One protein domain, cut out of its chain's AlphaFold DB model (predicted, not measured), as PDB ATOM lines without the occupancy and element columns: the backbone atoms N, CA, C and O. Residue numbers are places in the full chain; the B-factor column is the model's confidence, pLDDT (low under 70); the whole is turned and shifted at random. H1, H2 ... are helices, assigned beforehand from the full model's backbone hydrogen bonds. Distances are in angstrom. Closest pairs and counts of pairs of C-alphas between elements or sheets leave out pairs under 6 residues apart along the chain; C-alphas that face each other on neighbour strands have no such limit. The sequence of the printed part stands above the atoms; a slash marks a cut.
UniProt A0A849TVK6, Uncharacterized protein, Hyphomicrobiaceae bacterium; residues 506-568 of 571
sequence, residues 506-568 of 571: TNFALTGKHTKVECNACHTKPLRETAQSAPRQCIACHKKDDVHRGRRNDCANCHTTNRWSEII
ATOM      1  N   THR A 506     -26.001  34.036  50.866       68.38
ATOM      2  CA  THR A 506     -27.301  34.367  50.235       68.38
ATOM      3  C   THR A 506     -28.000  33.211  49.517       68.38
ATOM      4  O   THR A 506     -29.179  33.339  49.149       68.38
ATOM      5  N   ASN A 507     -27.287  32.101  49.275       70.69
ATOM      6  CA  ASN A 507     -27.667  31.040  48.335       70.69
ATOM      7  C   ASN A 507     -28.026  31.556  46.920       70.69
ATOM      8  O   ASN A 507     -28.788  30.921  46.193       70.69
ATOM      9  N   PHE A 508     -27.503  32.722  46.513       75.88
ATOM     10  CA  PHE A 508     -27.737  33.300  45.188       75.88
ATOM     11  C   PHE A 508     -26.512  34.079  44.684       75.88
ATOM     12  O   PHE A 508     -26.437  35.305  44.775       75.88
ATOM     13  N   ALA A 509     -25.539  33.346  44.140       82.69
ATOM     14  CA  ALA A 509     -24.315  33.925  43.601       82.69
ATOM     15  C   ALA A 509     -24.587  34.801  42.365       82.69
ATOM     16  O   ALA A 509     -24.975  34.303  41.301       82.69
ATOM     17  N   LEU A 510     -24.324  36.108  42.473       85.25
ATOM     18  CA  LEU A 510     -24.378  37.022  41.330       85.25
ATOM     19  C   LEU A 510     -23.237  36.693  40.358       85.25
ATOM     20  O   LEU A 510     -22.084  37.040  40.591       85.25
ATOM     21  N   THR A 511     -23.565  36.027  39.251       86.38
ATOM     22  CA  THR A 511     -22.603  35.580  38.229       86.38
ATOM     23  C   THR A 511     -22.831  36.268  36.882       86.38
ATOM     24  O   THR A 511     -23.911  36.797  36.594       86.38
ATOM     25  N   GLY A 512     -21.790  36.288  36.045       87.62
ATOM     26  CA  GLY A 512     -21.835  36.876  34.707       87.62
ATOM     27  C   GLY A 512     -22.276  38.341  34.720       87.62
ATOM     28  O   GLY A 512     -21.711  39.160  35.448       87.62
ATOM     29  N   LYS A 513     -23.292  38.701  33.930       87.25
ATOM     30  CA  LYS A 513     -23.813  40.080  33.847       87.25
ATOM     31  C   LYS A 513     -24.478  40.559  35.140       87.25
ATOM     32  O   LYS A 513     -24.461  41.762  35.397       87.25
ATOM     33  N   HIS A 514     -24.992  39.651  35.972       87.75
ATOM     34  CA  HIS A 514     -25.655  40.006  37.231       87.75
ATOM     35  C   HIS A 514     -24.690  40.604  38.268       87.75
ATOM     36  O   HIS A 514     -25.125  41.373  39.118       87.75
ATOM     37  N   THR A 515     -23.375  40.378  38.129       86.44
ATOM     38  CA  THR A 515     -22.322  41.055  38.923       86.44
ATOM     39  C   THR A 515     -22.335  42.587  38.819       86.44
ATOM     40  O   THR A 515     -21.666  43.256  39.603       86.44
ATOM     41  N   LYS A 516     -23.043  43.156  37.831       81.69
ATOM     42  CA  LYS A 516     -23.104  44.604  37.553       81.69
ATOM     43  C   LYS A 516     -24.532  45.159  37.560       81.69
ATOM     44  O   LYS A 516     -24.780  46.211  36.975       81.69
ATOM     45  N   VAL A 517     -25.470  44.434  38.170       83.56
ATOM     46  CA  VAL A 517     -26.853  44.885  38.362       83.56
ATOM     47  C   VAL A 517     -26.945  45.689  39.659       83.56
ATOM     48  O   VAL A 517     -26.377  45.316  40.679       83.56
ATOM     49  N   GLU A 518     -27.653  46.815  39.604       82.12
ATOM     50  CA  GLU A 518     -27.848  47.712  40.746       82.12
ATOM     51  C   GLU A 518     -28.676  47.029  41.845       82.12
ATOM     52  O   GLU A 518     -29.719  46.448  41.548       82.12
ATOM     53  N   CYS A 519     -28.286  47.166  43.120       79.75
ATOM     54  CA  CYS A 519     -28.959  46.500  44.249       79.75
ATOM     55  C   CYS A 519     -30.485  46.716  44.250       79.75
ATOM     56  O   CYS A 519     -31.258  45.790  44.489       79.75
ATOM     57  N   ASN A 520     -30.922  47.935  43.918       78.88
ATOM     58  CA  ASN A 520     -32.327  48.345  43.911       78.88
ATOM     59  C   ASN A 520     -33.156  47.726  42.766       78.88
ATOM     60  O   ASN A 520     -34.381  47.813  42.801       78.88
ATOM     61  N   ALA A 521     -32.524  47.122  41.751       81.75
ATOM     62  CA  ALA A 521     -33.233  46.401  40.691       81.75
ATOM     63  C   ALA A 521     -33.822  45.070  41.195       81.75
ATOM     64  O   ALA A 521     -34.827  44.605  40.665       81.75
ATOM     65  N   CYS A 522     -33.214  44.489  42.234       79.81
ATOM     66  CA  CYS A 522     -33.680  43.275  42.903       79.81
ATOM     67  C   CYS A 522     -34.350  43.597  44.253       79.81
ATOM     68  O   CYS A 522     -35.404  43.048  44.569       79.81
ATOM     69  N   HIS A 523     -33.782  44.528  45.023       81.19
ATOM     70  CA  HIS A 523     -34.327  45.010  46.293       81.19
ATOM     71  C   HIS A 523     -35.120  46.307  46.091       81.19
ATOM     72  O   HIS A 523     -34.657  47.408  46.387       81.19
ATOM     73  N   THR A 524     -36.345  46.178  45.581       71.75
ATOM     74  CA  THR A 524     -37.235  47.316  45.286       71.75
ATOM     75  C   THR A 524     -37.881  47.951  46.528       71.75
ATOM     76  O   THR A 524     -38.616  48.929  46.401       71.75
ATOM     77  N   LYS A 525     -37.627  47.410  47.727       70.00
ATOM     78  CA  LYS A 525     -38.095  47.909  49.033       70.00
ATOM     79  C   LYS A 525     -36.915  48.017  50.011       70.00
ATOM     80  O   LYS A 525     -35.948  47.267  49.862       70.00
ATOM     81  N   PRO A 526     -36.961  48.919  51.012       59.25
ATOM     82  CA  PRO A 526     -35.886  49.052  51.993       59.25
ATOM     83  C   PRO A 526     -35.721  47.774  52.833       59.25
ATOM     84  O   PRO A 526     -36.676  47.284  53.430       59.25
ATOM     85  N   LEU A 527     -34.482  47.279  52.948       57.59
ATOM     86  CA  LEU A 527     -34.112  46.027  53.640       57.59
ATOM     87  C   LEU A 527     -34.361  46.023  55.170       57.59
ATOM     88  O   LEU A 527     -33.881  45.130  55.863       57.59
ATOM     89  N   ARG A 528     -35.039  47.031  55.733       51.09
ATOM     90  CA  ARG A 528     -35.131  47.246  57.188       51.09
ATOM     91  C   ARG A 528     -36.458  46.815  57.819       51.09
ATOM     92  O   ARG A 528     -36.513  46.717  59.037       51.09
ATOM     93  N   GLU A 529     -37.494  46.556  57.020       46.09
ATOM     94  CA  GLU A 529     -38.861  46.315  57.527       46.09
ATOM     95  C   GLU A 529     -39.434  44.939  57.166       46.09
ATOM     96  O   GLU A 529     -40.365  44.481  57.818       46.09
ATOM     97  N   THR A 530     -38.888  44.239  56.166       44.56
ATOM     98  CA  THR A 530     -39.280  42.849  55.873       44.56
ATOM     99  C   THR A 530     -38.106  42.025  55.363       44.56
ATOM    100  O   THR A 530     -37.291  42.506  54.576       44.56
ATOM    101  N   ALA A 531     -38.078  40.741  55.728       48.31
ATOM    102  CA  ALA A 531     -37.198  39.729  55.141       48.31
ATOM    103  C   ALA A 531     -37.662  39.311  53.725       48.31
ATOM    104  O   ALA A 531     -37.706  38.129  53.389       48.31
ATOM    105  N   GLN A 532     -38.059  40.277  52.887       55.25
ATOM    106  CA  GLN A 532     -38.491  40.017  51.514       55.25
ATOM    107  C   GLN A 532     -37.276  39.681  50.648       55.25
ATOM    108  O   GLN A 532     -36.569  40.553  50.139       55.25
ATOM    109  N   SER A 533     -37.045  38.376  50.492       64.19
ATOM    110  CA  SER A 533     -36.084  37.814  49.551       64.19
ATOM    111  C   SER A 533     -36.364  38.328  48.142       64.19
ATOM    112  O   SER A 533     -37.473  38.161  47.627       64.19
ATOM    113  N   ALA A 534     -35.349  38.913  47.505       73.50
ATOM    114  CA  ALA A 534     -35.422  39.284  46.099       73.50
ATOM    115  C   ALA A 534     -35.714  38.047  45.219       73.50
ATOM    116  O   ALA A 534     -35.301  36.933  45.566       73.50
ATOM    117  N   PRO A 535     -36.422  38.205  44.086       77.38
ATOM    118  CA  PRO A 535     -36.793  37.079  43.239       77.38
ATOM    119  C   PRO A 535     -35.555  36.399  42.631       77.38
ATOM    120  O   PRO A 535     -34.814  37.006  41.863       77.38
ATOM    121  N   ARG A 536     -35.353  35.116  42.962       79.25
ATOM    122  CA  ARG A 536     -34.195  34.310  42.521       79.25
ATOM    123  C   ARG A 536     -34.377  33.627  41.155       79.25
ATOM    124  O   ARG A 536     -33.402  33.189  40.555       79.25
ATOM    125  N   GLN A 537     -35.610  33.491  40.661       84.44
ATOM    126  CA  GLN A 537     -35.896  32.809  39.389       84.44
ATOM    127  C   GLN A 537     -35.691  33.745  38.192       84.44
ATOM    128  O   GLN A 537     -36.222  34.855  38.182       84.44
ATOM    129  N   CYS A 538     -35.013  33.275  37.136       87.56
ATOM    130  CA  CYS A 538     -34.716  34.078  35.942       87.56
ATOM    131  C   CYS A 538     -35.971  34.723  35.324       87.56
ATOM    132  O   CYS A 538     -35.957  35.904  34.974       87.56
ATOM    133  N   ILE A 539     -37.072  33.967  35.240       87.56
ATOM    134  CA  ILE A 539     -38.335  34.414  34.633       87.56
ATOM    135  C   ILE A 539     -38.993  35.585  35.380       87.56
ATOM    136  O   ILE A 539     -39.716  36.362  34.763       87.56
ATOM    137  N   ALA A 540     -38.716  35.776  36.675       86.06
ATOM    138  CA  ALA A 540     -39.295  36.873  37.454       86.06
ATOM    139  C   ALA A 540     -38.840  38.257  36.952       86.06
ATOM    140  O   ALA A 540     -39.611  39.214  37.005       86.06
ATOM    141  N   CYS A 541     -37.624  38.342  36.402       88.19
ATOM    142  CA  CYS A 541     -37.112  39.531  35.717       88.19
ATOM    143  C   CYS A 541     -37.299  39.428  34.192       88.19
ATOM    144  O   CYS A 541     -37.758  40.375  33.555       88.19
ATOM    145  N   HIS A 542     -36.999  38.263  33.606       89.75
ATOM    146  CA  HIS A 542     -36.932  38.054  32.155       89.75
ATOM    147  C   HIS A 542     -38.254  37.621  31.493       89.75
ATOM    148  O   HIS A 542     -38.253  37.182  30.346       89.75
ATOM    149  N   LYS A 543     -39.414  37.804  32.144       88.25
ATOM    150  CA  LYS A 543     -40.744  37.485  31.570       88.25
ATOM    151  C   LYS A 543     -41.028  38.156  30.214       88.25
ATOM    152  O   LYS A 543     -41.873  37.676  29.466       88.25
ATOM    153  N   LYS A 544     -40.355  39.269  29.898       85.69
ATOM    154  CA  LYS A 544     -40.458  39.967  28.599       85.69
ATOM    155  C   LYS A 544     -39.480  39.451  27.538       85.69
ATOM    156  O   LYS A 544     -39.710  39.691  26.359       85.69
ATOM    157  N   ASP A 545     -38.425  38.758  27.961       85.88
ATOM    158  CA  ASP A 545     -37.367  38.221  27.102       85.88
ATOM    159  C   ASP A 545     -37.575  36.721  26.802       85.88
ATOM    160  O   ASP A 545     -36.909  36.159  25.930       85.88
ATOM    161  N   ASP A 546     -38.505  36.057  27.505       88.06
ATOM    162  CA  ASP A 546     -38.806  34.640  27.302       88.06
ATOM    163  C   ASP A 546     -39.583  34.365  26.002       88.06
ATOM    164  O   ASP A 546     -40.815  34.392  25.931       88.06
ATOM    165  N   VAL A 547     -38.823  33.991  24.977       87.50
ATOM    166  CA  VAL A 547     -39.330  33.496  23.692       87.50
ATOM    167  C   VAL A 547     -40.146  32.199  23.803       87.50
ATOM    168  O   VAL A 547     -40.932  31.914  22.898       87.50
ATOM    169  N   HIS A 548     -40.021  31.426  24.892       87.88
ATOM    170  CA  HIS A 548     -40.784  30.188  25.101       87.88
ATOM    171  C   HIS A 548     -42.205  30.432  25.629       87.88
ATOM    172  O   HIS A 548     -42.993  29.486  25.697       87.88
ATOM    173  N   ARG A 549     -42.561  31.680  25.976       85.19
ATOM    174  CA  ARG A 549     -43.898  32.085  26.452       85.19
ATOM    175  C   ARG A 549     -44.379  31.259  27.657       85.19
ATOM    176  O   ARG A 549     -45.526  30.820  27.696       85.19
ATOM    177  N   GLY A 550     -43.490  31.009  28.616       84.12
ATOM    178  CA  GLY A 550     -43.753  30.227  29.826       84.12
ATOM    179  C   GLY A 550     -43.671  28.706  29.655       84.12
ATOM    180  O   GLY A 550     -43.764  27.995  30.649       84.12
ATOM    181  N   ARG A 551     -43.448  28.180  28.438       84.62
ATOM    182  CA  ARG A 551     -43.322  26.725  28.190       84.62
ATOM    183  C   ARG A 551     -42.008  26.111  28.698       84.62
ATOM    184  O   ARG A 551     -41.850  24.897  28.632       84.62
ATOM    185  N   ARG A 552     -41.056  26.933  29.152       80.94
ATOM    186  CA  ARG A 552     -39.806  26.521  29.812       80.94
ATOM    187  C   ARG A 552     -39.448  27.529  30.902       80.94
ATOM    188  O   ARG A 552     -39.408  28.727  30.645       80.94
ATOM    189  N   ASN A 553     -39.163  27.030  32.096       80.12
ATOM    190  CA  ASN A 553     -38.793  27.785  33.298       80.12
ATOM    191  C   ASN A 553     -37.313  27.593  33.687       80.12
ATOM    192  O   ASN A 553     -36.699  28.525  34.208       80.12
ATOM    193  N   ASP A 554     -36.720  26.437  33.377       85.50
ATOM    194  CA  ASP A 554     -35.337  26.081  33.734       85.50
ATOM    195  C   ASP A 554     -34.283  26.730  32.818       85.50
ATOM    196  O   ASP A 554     -33.476  26.057  32.169       85.50
ATOM    197  N   CYS A 555     -34.271  28.065  32.746       88.38
ATOM    198  CA  CYS A 555     -33.399  28.823  31.840       88.38
ATOM    199  C   CYS A 555     -31.913  28.426  31.964       88.38
ATOM    200  O   CYS A 555     -31.215  28.353  30.954       88.38
ATOM    201  N   ALA A 556     -31.443  28.127  33.180       85.88
ATOM    202  CA  ALA A 556     -30.047  27.795  33.478       85.88
ATOM    203  C   ALA A 556     -29.564  26.445  32.905       85.88
ATOM    204  O   ALA A 556     -28.359  26.224  32.818       85.88
ATOM    205  N   ASN A 557     -30.467  25.554  32.471       87.88
ATOM    206  CA  ASN A 557     -30.067  24.309  31.803       87.88
ATOM    207  C   ASN A 557     -29.463  24.562  30.413       87.88
ATOM    208  O   ASN A 557     -28.626  23.778  29.962       87.88
ATOM    209  N   CYS A 558     -29.860  25.663  29.761       87.88
ATOM    210  CA  CYS A 558     -29.433  26.016  28.407       87.88
ATOM    211  C   CYS A 558     -28.741  27.382  28.301       87.88
ATOM    212  O   CYS A 558     -27.898  27.526  27.428       87.88
ATOM    213  N   HIS A 559     -29.055  28.382  29.127       89.31
ATOM    214  CA  HIS A 559     -28.535  29.752  28.993       89.31
ATOM    215  C   HIS A 559     -27.520  30.098  30.091       89.31
ATOM    216  O   HIS A 559     -27.748  29.810  31.267       89.31
ATOM    217  N   THR A 560     -26.424  30.778  29.732       88.75
ATOM    218  CA  THR A 560     -25.439  31.270  30.713       88.75
ATOM    219  C   THR A 560     -25.811  32.654  31.258       88.75
ATOM    220  O   THR A 560     -26.408  33.487  30.571       88.75
ATOM    221  N   THR A 561     -25.374  32.967  32.482       88.00
ATOM    222  CA  THR A 561     -25.480  34.327  33.047       88.00
ATOM    223  C   THR A 561     -24.520  35.331  32.390       88.00
ATOM    224  O   THR A 561     -24.614  36.533  32.649       88.00
ATOM    225  N   ASN A 562     -23.613  34.877  31.513       87.00
ATOM    226  CA  ASN A 562     -22.720  35.735  30.732       87.00
ATOM    227  C   ASN A 562     -23.426  36.354  29.521       87.00
ATOM    228  O   ASN A 562     -23.223  37.538  29.238       87.00
ATOM    229  N   ARG A 563     -24.243  35.582  28.792       85.56
ATOM    230  CA  ARG A 563     -24.926  36.048  27.579       85.56
ATOM    231  C   ARG A 563     -26.094  35.125  27.225       85.56
ATOM    232  O   ARG A 563     -25.902  33.948  26.975       85.56
ATOM    233  N   TRP A 564     -27.299  35.676  27.073       84.62
ATOM    234  CA  TRP A 564     -28.496  34.860  26.807       84.62
ATOM    235  C   TRP A 564     -28.451  34.075  25.481       84.62
ATOM    236  O   TRP A 564     -29.013  32.990  25.379       84.62
ATOM    237  N   SER A 565     -27.755  34.594  24.463       81.38
ATOM    238  CA  SER A 565     -27.557  33.906  23.176       81.38
ATOM    239  C   SER A 565     -26.399  32.892  23.178       81.38
ATOM    240  O   SER A 565     -26.021  32.407  22.116       81.38
ATOM    241  N   GLU A 566     -25.770  32.645  24.325       83.56
ATOM    242  CA  GLU A 566     -24.695  31.670  24.515       83.56
ATOM    243  C   GLU A 566     -25.317  30.432  25.166       83.56
ATOM    244  O   GLU A 566     -25.708  30.459  26.334       83.56
ATOM    245  N   ILE A 567     -25.500  29.381  24.362       79.75
ATOM    246  CA  ILE A 567     -26.256  28.193  24.762       79.75
ATOM    247  C   ILE A 567     -25.303  27.070  25.171       79.75
ATOM    248  O   ILE A 567     -24.444  26.658  24.391       79.75
ATOM    249  N   ILE A 568     -25.512  26.539  26.375       81.81
ATOM    250  CA  ILE A 568     -24.855  25.344  26.905       81.81
ATOM    251  C   ILE A 568     -25.328  24.134  26.090       81.81
ATOM    252  O   ILE A 568     -26.341  23.504  26.395       81.81
TER     253      ILE A 568
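AT A GLANCE: This is residues 506 to 568 of the 571 residues of an uncharacterized protein of Hyphomicrobiaceae bacterium (UniProt A0A849TVK6). There is little regular structure here: a mostly looping chain with three one-turn helices set apart from one another, a free loop at residues 526 to 531 sticking out at one end, and residues 543 to 568 winding through the other. The 63 printed residues hold H1, H2 and H3 in that order and no named strand; the class is all helix, with 14 residues in named elements. The whole is elongated, 38 by 23 by 19 A, and only just loose, close to compact, with a radius of gyration of the C-alphas of 13.1 A.

HOW THE PARTS SIT: H1, residues 512 to 516, H2, residues 519 to 522, and H3, residues 538 to 542, are apart from each other. In H3 the O i to N i+4 pair is within hydrogen-bond range; H1 has 0 of 1, but 2 of 2 O i to N i+3 pairs, and H2 is too short for an i+4 pair.

IN THESE COORDINATES: Find C-alpha 512 at (-21.835, 36.876, 34.707); from there H1 runs 8.3 A. H2 and H3 each measure 5.9 A; H3 ends at C-alpha 542, (-36.932, 38.054, 32.155).

THE WHOLE: The printed part has no cut. The C-alphas of Glu 529 and Ile 568 are farthest apart, 39.7 A. The link H1 to H2 is tight; H2 to H3, 15 residues, is long. Residues 506 and 526 to 533 are under pLDDT 70.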